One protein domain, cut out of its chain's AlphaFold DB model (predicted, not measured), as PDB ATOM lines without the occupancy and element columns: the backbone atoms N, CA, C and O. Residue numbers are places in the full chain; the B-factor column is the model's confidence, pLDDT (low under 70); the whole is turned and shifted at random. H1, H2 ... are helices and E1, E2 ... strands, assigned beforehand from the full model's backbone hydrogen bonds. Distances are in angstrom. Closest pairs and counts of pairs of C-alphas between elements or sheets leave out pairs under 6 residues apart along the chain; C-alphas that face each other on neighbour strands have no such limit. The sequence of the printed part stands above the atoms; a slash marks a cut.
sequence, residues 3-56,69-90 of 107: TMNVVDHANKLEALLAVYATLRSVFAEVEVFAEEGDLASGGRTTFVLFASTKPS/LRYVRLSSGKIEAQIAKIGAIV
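This is residues 3 to 56 and 69 to 90 of the 107 residues of the protein "Fused MFS/spermidine synthase" of Hyphomicrobiales bacterium (UniProt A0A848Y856). A strongly twisted sheet of four strands has the helix H1 packed along it, while H3 crosses H1 steeply and grazes the sheet with residues 76 to 79. The short H2 sits at one end of the sheet, beside the strands. The printed part has 76 residues with three named helices and four named strands, in the order E1 H1 E2 H2 E3 E4 H3; the sheet runs E1 E3 E2 E4, all antiparallel, and the class is mixed. It is compact, with a radius of gyration of the C-alphas of 11.7 A and spans of 31 by 27 by 19 A.

E1, residues 3 to 9, begins at C-alpha 3 (58.063, -1.674, 112.975) and is 19.3 A long. H1, residues 14 to 24, measures 15.2 A, and E2, residues 29 to 35, 20.3 A. H2 is residues 36 to 41. E3, residues 44 to 52, measures 25.7 A. E4 is residues 70 to 73. H3, residues 76 to 86, measures 15.4 A and ends at C-alpha 86 (55.032, 20.549, 103.904).

N 6 and O 47 of E1 and E3 are 2.8 A apart, N 33 and O 48 of E2 and E3 2.8 A, and N 72 and O 34 of E4 and E2 2.9 A, within hydrogen-bond range. E1, H1 and E2 form a split strand-helix-strand unit, two strands running the same way with E3 between them, and its crossover is right-handed. H1 and H2 on one face of the sheet make two layers. H1 is over E3 and, only just, E2, with 3 C-alphas falling on E2; its height over the sheet is 8.0 A. H2 is over none of the strands. H1 and H3 touch, closest at the C-alphas of Leu 17 and Ile 83, 6.2 A, at a steep tilt of 60 degrees, opposite ways. In H1, H2 and H3 every O i to N i+4 pair is within range.

The C-alphas farthest apart, of Ser 41 and Thr 53, are 32.4 A apart. Residues 57 to 68 are not printed, and C-alphas 56 and 69 are 19.9 A apart across this cut. The links printed whole are tight. No printed residue is under 70 in pLDDT.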
ATOM      1  N   THR A   3      59.226  -1.762 113.863       95.69
ATOM      2  CA  THR A   3      58.063  -1.674 112.975       95.69
ATOM      3  C   THR A   3      56.927  -0.938 113.654       95.69
ATOM      4  O   THR A   3      56.662  -1.178 114.833       95.69
ATOM      5  N   MET A   4      56.236  -0.086 112.904       95.44
ATOM      6  CA  MET A   4      55.104   0.689 113.405       95.44
ATOM      7  C   MET A   4      54.014   0.790 112.345       95.44
ATOM      8  O   MET A   4      54.300   1.096 111.188       95.44
ATOM      9  N   ASN A   5      52.771   0.588 112.772       95.94
ATOM     10  CA  ASN A   5      51.608   0.921 111.965       95.94
ATOM     11  C   ASN A   5      51.236   2.381 112.213       95.94
ATOM     12  O   ASN A   5      51.111   2.808 113.362       95.94
ATOM     13  N   VAL A   6      51.027   3.126 111.136       94.50
ATOM     14  CA  VAL A   6      50.496   4.487 111.159       94.50
ATOM     15  C   VAL A   6      49.266   4.510 110.278       94.50
ATOM     16  O   VAL A   6      49.329   4.177 109.100       94.50
ATOM     17  N   VAL A   7      48.138   4.890 110.861       92.12
ATOM     18  CA  VAL A   7      46.898   5.087 110.116       92.12
ATOM     19  C   VAL A   7      46.821   6.556 109.740       92.12
ATOM     20  O   VAL A   7      46.883   7.411 110.620       92.12
ATOM     21  N   ASP A   8      46.693   6.841 108.449       91.25
ATOM     22  CA  ASP A   8      46.597   8.212 107.948       91.25
ATOM     23  C   ASP A   8      45.712   8.278 106.698       91.25
ATOM     24  O   ASP A   8      45.334   7.252 106.127       91.25
ATOM     25  N   HIS A   9      45.358   9.480 106.265       87.06
ATOM     26  CA  HIS A   9      44.602   9.673 105.037       87.06
ATOM     27  C   HIS A   9      45.542   9.706 103.828       87.06
ATOM     28  O   HIS A   9      46.483  10.495 103.781       87.06
ATOM     29  N   ALA A  10      45.269   8.907 102.794       83.75
ATOM     30  CA  ALA A  10      46.128   8.832 101.608       83.75
ATOM     31  C   ALA A  10      46.277  10.185 100.872       83.75
ATOM     32  O   ALA A  10      47.265  10.414 100.174       83.75
ATOM     33  N   ASN A  11      45.318  11.101 101.052       82.25
ATOM     34  CA  ASN A  11      45.338  12.461 100.510       82.25
ATOM     35  C   ASN A  11      45.912  13.523 101.473       82.25
ATOM     36  O   ASN A  11      46.110  14.667 101.057       82.25
ATOM     37  N   LYS A  12      46.185  13.167 102.731       84.88
ATOM     38  CA  LYS A  12      46.638  14.071 103.789       84.88
ATOM     39  C   LYS A  12      47.566  13.302 104.738       84.88
ATOM     40  O   LYS A  12      47.117  12.706 105.699       84.88
ATOM     41  N   LEU A  13      48.855  13.287 104.393       89.62
ATOM     42  CA  LEU A  13      49.870  12.395 104.974       89.62
ATOM     43  C   LEU A  13      50.658  13.014 106.148       89.62
ATOM     44  O   LEU A  13      51.797  12.612 106.384       89.62
ATOM     45  N   GLU A  14      50.172  14.059 106.829       89.69
ATOM     46  CA  GLU A  14      51.040  14.771 107.785       89.69
ATOM     47  C   GLU A  14      51.478  13.895 108.964       89.69
ATOM     48  O   GLU A  14      52.628  14.011 109.396       89.69
ATOM     49  N   ALA A  15      50.618  12.990 109.449       89.94
ATOM     50  CA  ALA A  15      50.976  12.086 110.537       89.94
ATOM     51  C   ALA A  15      52.034  11.074 110.076       89.94
ATOM     52  O   ALA A  15      53.068  10.918 110.733       89.94
ATOM     53  N   LEU A  16      51.835  10.450 108.910       94.19
ATOM     54  CA  LEU A  16      52.819   9.543 108.314       94.19
ATOM     55  C   LEU A  16      54.183  10.220 108.144       94.19
ATOM     56  O   LEU A  16      55.214   9.645 108.499       94.19
ATOM     57  N   LEU A  17      54.195  11.434 107.597       94.50
ATOM     58  CA  LEU A  17      55.430  12.151 107.292       94.50
ATOM     59  C   LEU A  17      56.158  12.610 108.559       94.50
ATOM     60  O   LEU A  17      57.387  12.531 108.600       94.50
ATOM     61  N   ALA A  18      55.431  13.015 109.605       93.31
ATOM     62  CA  ALA A  18      56.022  13.341 110.901       93.31
ATOM     63  C   ALA A  18      56.660  12.106 111.563       93.31
ATOM     64  O   ALA A  18      57.804  12.161 112.028       93.31
ATOM     65  N   VAL A  19      55.974  10.957 111.544       94.94
ATOM     66  CA  VAL A  19      56.535   9.700 112.071       94.94
ATOM     67  C   VAL A  19      57.752   9.265 111.250       94.94
ATOM     68  O   VAL A  19      58.780   8.915 111.829       94.94
ATOM     69  N   TYR A  20      57.690   9.347 109.918       96.06
ATOM     70  CA  TYR A  20      58.825   9.030 109.048       96.06
ATOM     71  C   TYR A  20      60.051   9.897 109.363       96.06
ATOM     72  O   TYR A  20      61.147   9.365 109.557       96.06
ATOM     73  N   ALA A  21      59.873  11.220 109.448       94.81
ATOM     74  CA  ALA A  21      60.948  12.158 109.767       94.81
ATOM     75  C   ALA A  21      61.562  11.860 111.145       94.81
ATOM     76  O   ALA A  21      62.786  11.844 111.298       94.81
ATOM     77  N   THR A  22      60.715  11.540 112.124       94.88
ATOM     78  CA  THR A  22      61.143  11.151 113.473       94.88
ATOM     79  C   THR A  22      61.975   9.875 113.440       94.88
ATOM     80  O   THR A  22      63.091   9.855 113.960       94.88
ATOM     81  N   LEU A  23      61.503   8.826 112.762       96.12
ATOM     82  CA  LEU A  23      62.257   7.579 112.643       96.12
ATOM     83  C   LEU A  23      63.576   7.778 111.881       96.12
ATOM     84  O   LEU A  23      64.586   7.216 112.300       96.12
ATOM     85  N   ARG A  24      63.627   8.611 110.829       95.25
ATOM     86  CA  ARG A  24      64.889   8.899 110.116       95.25
ATOM     87  C   ARG A  24      65.905   9.691 110.923       95.25
ATOM     88  O   ARG A  24      67.086   9.619 110.591       95.25
ATOM     89  N   SER A  25      65.490  10.383 111.984       94.56
ATOM     90  CA  SER A  25      66.432  11.030 112.906       94.56
ATOM     91  C   SER A  25      67.242  10.026 113.743       94.56
ATOM     92  O   SER A  25      68.309  10.370 114.243       94.56
ATOM     93  N   VAL A  26      66.767   8.778 113.857       95.75
ATOM     94  CA  VAL A  26      67.382   7.723 114.685       95.75
ATOM     95  C   VAL A  26      67.882   6.541 113.849       95.75
ATOM     96  O   VAL A  26      68.953   5.995 114.113       95.75
ATOM     97  N   PHE A  27      67.121   6.125 112.838       96.75
ATOM     98  CA  PHE A  27      67.423   4.970 111.996       96.75
ATOM     99  C   PHE A  27      68.042   5.396 110.674       96.75
ATOM    100  O   PHE A  27      67.595   6.364 110.065       96.75
ATOM    101  N   ALA A  28      69.032   4.627 110.208       95.81
ATOM    102  CA  ALA A  28      69.704   4.852 108.930       95.81
ATOM    103  C   ALA A  28      68.820   4.525 107.720       95.81
ATOM    104  O   ALA A  28      69.081   5.042 106.641       95.81
ATOM    105  N   GLU A  29      67.788   3.702 107.898       96.94
ATOM    106  CA  GLU A  29      66.845   3.312 106.854       96.94
ATOM    107  C   GLU A  29      65.427   3.284 107.423       96.94
ATOM    108  O   GLU A  29      65.198   2.750 108.512       96.94
ATOM    109  N   VAL A  30      64.479   3.863 106.683       97.62
ATOM    110  CA  VAL A  30      63.042   3.789 106.975       97.62
ATOM    111  C   VAL A  30      62.313   3.543 105.662       97.62
ATOM    112  O   VAL A  30      62.372   4.357 104.739       97.62
ATOM    113  N   GLU A  31      61.631   2.410 105.583       97.75
ATOM    114  CA  GLU A  31      60.853   1.981 104.428       97.75
ATOM    115  C   GLU A  31      59.371   2.011 104.792       97.75
ATOM    116  O   GLU A  31      58.992   1.587 105.880       97.75
ATOM    117  N   VAL A  32      58.530   2.523 103.893       97.06
ATOM    118  CA  VAL A  32      57.084   2.614 104.118       97.06
ATOM    119  C   VAL A  32      56.379   1.678 103.158       97.06
ATOM    120  O   VAL A  32      56.621   1.739 101.953       97.06
ATOM    121  N   PHE A  33      55.502   0.841 103.688       96.50
ATOM    122  CA  PHE A  33      54.653  -0.058 102.923       96.50
ATOM    123  C   PHE A  33      53.195   0.335 103.111       96.50
ATOM    124  O   PHE A  33      52.799   0.771 104.191       96.50
ATOM    125  N   ALA A  34      52.402   0.168 102.064       95.25
ATOM    126  CA  ALA A  34      50.954   0.313 102.115       95.25
ATOM    127  C   ALA A  34      50.317  -0.733 101.205       95.25
ATOM    128  O   ALA A  34      50.962  -1.217 100.267       95.25
ATOM    129  N   GLU A  35      49.066  -1.079 101.488       93.31
ATOM    130  CA  GLU A  35      48.277  -1.895 100.577       93.31
ATOM    131  C   GLU A  35      48.011  -1.108  99.283       93.31
ATOM    132  O   GLU A  35      47.650   0.069  99.301       93.31
ATOM    133  N   GLU A  36      48.234  -1.740  98.135       90.88
ATOM    134  CA  GLU A  36      48.116  -1.084  96.835       90.88
ATOM    135  C   GLU A  36      46.673  -0.658  96.515       90.88
ATOM    136  O   GLU A  36      46.472   0.402  95.915       90.88
ATOM    137  N   GLY A  37      45.676  -1.444  96.940       87.75
ATOM    138  CA  GLY A  37      44.255  -1.122  96.764       87.75
ATOM    139  C   GLY A  37      43.844   0.129  97.540       87.75
ATOM    140  O   GLY A  37      43.222   1.039  96.986       87.75
ATOM    141  N   ASP A  38      44.286   0.221  98.793       86.56
ATOM    142  CA  ASP A  38      44.054   1.370  99.665       86.56
ATOM    143  C   ASP A  38      44.584   2.679  99.065       86.56
ATOM    144  O   ASP A  38      43.858   3.679  99.021       86.56
ATOM    145  N   LEU A  39      45.812   2.668  98.529       83.50
ATOM    146  CA  LEU A  39      46.418   3.843  97.887       83.50
ATOM    147  C   LEU A  39      45.587   4.366  96.707       83.50
ATOM    148  O   LEU A  39      45.557   5.573  96.465       83.50
ATOM    149  N   ALA A  40      44.918   3.474  95.970       82.12
ATOM    150  CA  ALA A  40      44.074   3.845  94.838       82.12
ATOM    151  C   ALA A  40      42.723   4.439  95.275       82.12
ATOM    152  O   ALA A  40      42.158   5.264  94.557       82.12
ATOM    153  N   SER A  41      42.214   4.045  96.446       82.44
ATOM    154  CA  SER A  41      40.916   4.501  96.964       82.44
ATOM    155  C   SER A  41      40.933   5.933  97.513       82.44
ATOM    156  O   SER A  41      39.891   6.585  97.570       82.44
ATOM    157  N   GLY A  42      42.104   6.435  97.928       77.00
ATOM    158  CA  GLY A  42      42.256   7.772  98.515       77.00
ATOM    159  C   GLY A  42      41.682   7.925  99.931       77.00
ATOM    160  O   GLY A  42      41.623   9.045 100.441       77.00
ATOM    161  N   GLY A  43      41.245   6.826 100.554       84.19
ATOM    162  CA  GLY A  43      40.666   6.797 101.894       84.19
ATOM    163  C   GLY A  43      41.696   6.832 103.025       84.19
ATOM    164  O   GLY A  43      42.838   7.269 102.867       84.19
ATOM    165  N   ARG A  44      41.260   6.379 104.204       88.38
ATOM    166  CA  ARG A  44      42.144   6.155 105.350       88.38
ATOM    167  C   ARG A  44      42.867   4.825 105.153       88.38
ATOM    168  O   ARG A  44      42.211   3.807 104.976       88.38
ATOM    169  N   THR A  45      44.190   4.847 105.220       90.94
ATOM    170  CA  THR A  45      45.071   3.720 104.902       90.94
ATOM    171  C   THR A  45      45.971   3.412 106.086       90.94
ATOM    172  O   THR A  45      46.381   4.310 106.825       90.94
ATOM    173  N   THR A  46      46.304   2.133 106.257       92.75
ATOM    174  CA  THR A  46      47.360   1.727 107.188       92.75
ATOM    175  C   THR A  46      48.697   1.673 106.459       92.75
ATOM    176  O   THR A  46      48.893   0.890 105.532       92.75
ATOM    177  N   PHE A  47      49.639   2.487 106.917       95.31
ATOM    178  CA  PHE A  47      51.029   2.461 106.499       95.31
ATOM    179  C   PHE A  47      51.851   1.667 107.508       95.31
ATOM    180  O   PHE A  47      51.725   1.859 108.717       95.31
ATOM    181  N   VAL A  48      52.738   0.809 107.017       95.69
ATOM    182  CA  VAL A  48      53.705   0.086 107.843       95.69
ATOM    183  C   VAL A  48      55.075   0.706 107.625       95.69
ATOM    184  O   VAL A  48      55.615   0.654 106.520       95.69
ATOM    185  N   LEU A  49      55.647   1.288 108.676       97.06
ATOM    186  CA  LEU A  49      57.014   1.787 108.665       97.06
ATOM    187  C   LEU A  49      57.946   0.700 109.191       97.06
ATOM    188  O   LEU A  49      57.761   0.189 110.294       97.06
ATOM    189  N   PHE A  50      58.965   0.378 108.405       97.06
ATOM    190  CA  PHE A  50      60.038  -0.542 108.746       97.06
ATOM    191  C   PHE A  50      61.329   0.255 108.910       97.06
ATOM    192  O   PHE A  50      61.872   0.772 107.936       97.06
ATOM    193  N   ALA A  51      61.811   0.371 110.146       97.69
ATOM    194  CA  ALA A  51      62.999   1.139 110.484       97.69
ATOM    195  C   ALA A  51      64.158   0.223 110.904       97.69
ATOM    196  O   ALA A  51      64.018  -0.702 111.723       97.69
ATOM    197  N   SER A  52      65.329   0.457 110.323       97.00
ATOM    198  CA  SER A  52      66.485  -0.428 110.460       97.00
ATOM    199  C   SER A  52      67.810   0.309 110.232       97.00
ATOM    200  O   SER A  52      67.871   1.511 109.982       97.00
ATOM    201  N   THR A  53      68.914  -0.428 110.364       96.25
ATOM    202  CA  THR A  53      70.263   0.054 110.035       96.25
ATOM    203  C   THR A  53      70.684  -0.273 108.600       96.25
ATOM    204  O   THR A  53      71.742   0.176 108.169       96.25
ATOM    205  N   LYS A  54      69.905  -1.091 107.878       95.38
ATOM    206  CA  LYS A  54      70.177  -1.547 106.506       95.38
ATOM    207  C   LYS A  54      68.863  -1.783 105.751       95.38
ATOM    208  O   LYS A  54      67.917  -2.252 106.391       95.38
ATOM    209  N   PRO A  55      68.812  -1.562 104.425       94.81
ATOM    210  CA  PRO A  55      67.598  -1.784 103.646       94.81
ATOM    211  C   PRO A  55      67.120  -3.234 103.753       94.81
ATOM    212  O   PRO A  55      67.943  -4.154 103.767       94.81
ATOM    213  N   SER A  56      65.805  -3.453 103.786       93.50
ATOM    214  CA  SER A  56      65.236  -4.808 103.811       93.50
ATOM    215  C   SER A  56      65.447  -5.573 102.501       93.50
ATOM    216  O   SER A  56      65.426  -6.800 102.492       93.50
ATOM    217  N   LEU A  69      45.647  -9.363  98.505       91.25
ATOM    218  CA  LEU A  69      46.230  -8.209  99.178       91.25
ATOM    219  C   LEU A  69      47.719  -8.097  98.842       91.25
ATOM    220  O   LEU A  69      48.552  -8.938  99.204       91.25
ATOM    221  N   ARG A  70      48.063  -7.015  98.140       94.38
ATOM    222  CA  ARG A  70      49.438  -6.678  97.766       94.38
ATOM    223  C   ARG A  70      49.887  -5.425  98.500       94.38
ATOM    224  O   ARG A  70      49.288  -4.366  98.354       94.38
ATOM    225  N   TYR A  71      51.007  -5.538  99.200       94.62
ATOM    226  CA  TYR A  71      51.673  -4.421  99.855       94.62
ATOM    227  C   TYR A  71      52.873  -3.991  99.029       94.62
ATOM    228  O   TYR A  71      53.684  -4.824  98.616       94.62
ATOM    229  N   VAL A  72      53.004  -2.691  98.801       95.81
ATOM    230  CA  VAL A  72      54.071  -2.115  97.979       95.81
ATOM    231  C   VAL A  72      54.889  -1.122  98.787       95.81
ATOM    232  O   VAL A  72      54.350  -0.342  99.574       95.81
ATOM    233  N   ARG A  73      56.210  -1.145  98.586       96.81
ATOM    234  CA  ARG A  73      57.105  -0.154  99.178       96.81
ATOM    235  C   ARG A  73      56.944   1.177  98.452       96.81
ATOM    236  O   ARG A  73      57.124   1.262  97.236       96.81
ATOM    237  N   LEU A  74      56.672   2.232  99.208       95.12
ATOM    238  CA  LEU A  74      56.649   3.594  98.700       95.12
ATOM    239  C   LEU A  74      58.067   4.085  98.379       95.12
ATOM    240  O   LEU A  74      59.056   3.692  98.996       95.12
ATOM    241  N   SER A  75      58.170   4.981  97.399       94.06
ATOM    242  CA  SER A  75      59.443   5.610  97.039       94.06
ATOM    243  C   SER A  75      59.886   6.585  98.131       94.06
ATOM    244  O   SER A  75      59.194   7.573  98.383       94.06
ATOM    245  N   SER A  76      61.066   6.354  98.713       90.81
ATOM    246  CA  SER A  76      61.676   7.266  99.692       90.81
ATOM    247  C   SER A  76      61.831   8.678  99.130       90.81
ATOM    248  O   SER A  76      61.397   9.629  99.764       90.81
ATOM    249  N   GLY A  77      62.310   8.821  97.890       91.69
ATOM    250  CA  GLY A  77      62.451  10.131  97.247       91.69
ATOM    251  C   GLY A  77      61.131  10.904  97.111       91.69
ATOM    252  O   GLY A  77      61.119  12.125  97.237       91.69
ATOM    253  N   LYS A  78      59.994  10.216  96.912       90.56
ATOM    254  CA  LYS A  78      58.673  10.874  96.913       90.56
ATOM    255  C   LYS A  78      58.256  11.322  98.316       90.56
ATOM    256  O   LYS A  78      57.710  12.413  98.459       90.56
ATOM    257  N   ILE A  79      58.515  10.497  99.329       92.00
ATOM    258  CA  ILE A  79      58.241  10.817 100.737       92.00
ATOM    259  C   ILE A  79      59.074  12.030 101.170       92.00
ATOM    260  O   ILE A  79      58.528  13.000 101.685       92.00
ATOM    261  N   GLU A  80      60.376  12.014 100.890       91.12
ATOM    262  CA  GLU A  80      61.310  13.097 101.212       91.12
ATOM    263  C   GLU A  80      60.942  14.407 100.504       91.12
ATOM    264  O   GLU A  80      60.929  15.469 101.129       91.12
ATOM    265  N   ALA A  81      60.559  14.345  99.223       91.31
ATOM    266  CA  ALA A  81      60.071  15.515  98.497       91.31
ATOM    267  C   ALA A  81      58.804  16.108  99.137       91.31
ATOM    268  O   ALA A  81      58.662  17.329  99.225       91.31
ATOM    269  N   GLN A  82      57.892  15.255  99.614       89.00
ATOM    270  CA  GLN A  82      56.678  15.713 100.279       89.00
ATOM    271  C   GLN A  82      56.978  16.323 101.653       89.00
ATOM    272  O   GLN A  82      56.424  17.375 101.963       89.00
ATOM    273  N   ILE A  83      57.898  15.740 102.431       88.44
ATOM    274  CA  ILE A  83      58.389  16.310 103.700       88.44
ATOM    275  C   ILE A  83      58.929  17.720 103.486       88.44
ATOM    276  O   ILE A  83      58.529  18.638 104.202       88.44
ATOM    277  N   ALA A  84      59.787  17.904 102.479       89.25
ATOM    278  CA  ALA A  84      60.367  19.205 102.160       89.25
ATOM    279  C   ALA A  84      59.298  20.237 101.765       89.25
ATOM    280  O   ALA A  84      59.416  21.411 102.105       89.25
ATOM    281  N   LYS A  85      58.233  19.799 101.079       89.12
ATOM    282  CA  LYS A  85      57.117  20.662 100.673       89.12
ATOM    283  C   LYS A  85      56.266  21.130 101.854       89.12
ATOM    284  O   LYS A  85      55.857  22.287 101.867       89.12
ATOM    285  N   ILE A  86      55.951  20.239 102.796       84.00
ATOM    286  CA  ILE A  86      55.032  20.549 103.904       84.00
ATOM    287  C   ILE A  86      55.743  21.027 105.176       84.00
ATOM    288  O   ILE A  86      55.082  21.514 106.086       84.00
ATOM    289  N   GLY A  87      57.069  20.880 105.251       83.88
ATOM    290  CA  GLY A  87      57.839  21.170 106.459       83.88
ATOM    291  C   GLY A  87      57.500  20.211 107.599       83.88
ATOM    292  O   GLY A  87      57.217  20.663 108.706       83.88
ATOM    293  N   ALA A  88      57.468  18.901 107.320       81.06
ATOM    294  CA  ALA A  88      57.059  17.906 108.313       81.06
ATOM    295  C   ALA A  88      57.924  17.999 109.581       81.06
ATOM    296  O   ALA A  88      59.145  18.154 109.509       81.06
ATOM    297  N   ILE A  89      57.275  17.900 110.740       86.00
ATOM    298  CA  ILE A  89      57.925  18.060 112.040       86.00
ATOM    299  C   ILE A  89      58.534  16.742 112.527       86.00
ATOM    300  O   ILE A  89      57.989  15.665 112.290       86.00
ATOM    301  N   VAL A  90      59.646  16.836 113.257       89.62
ATOM    302  CA  VAL A  90      60.135  15.733 114.091       89.62
ATOM    303  C   VAL A  90      59.335  15.749 115.389       89.62
ATOM    304  O   VAL A  90      59.271  16.777 116.066       89.62
TER     305      VAL A  90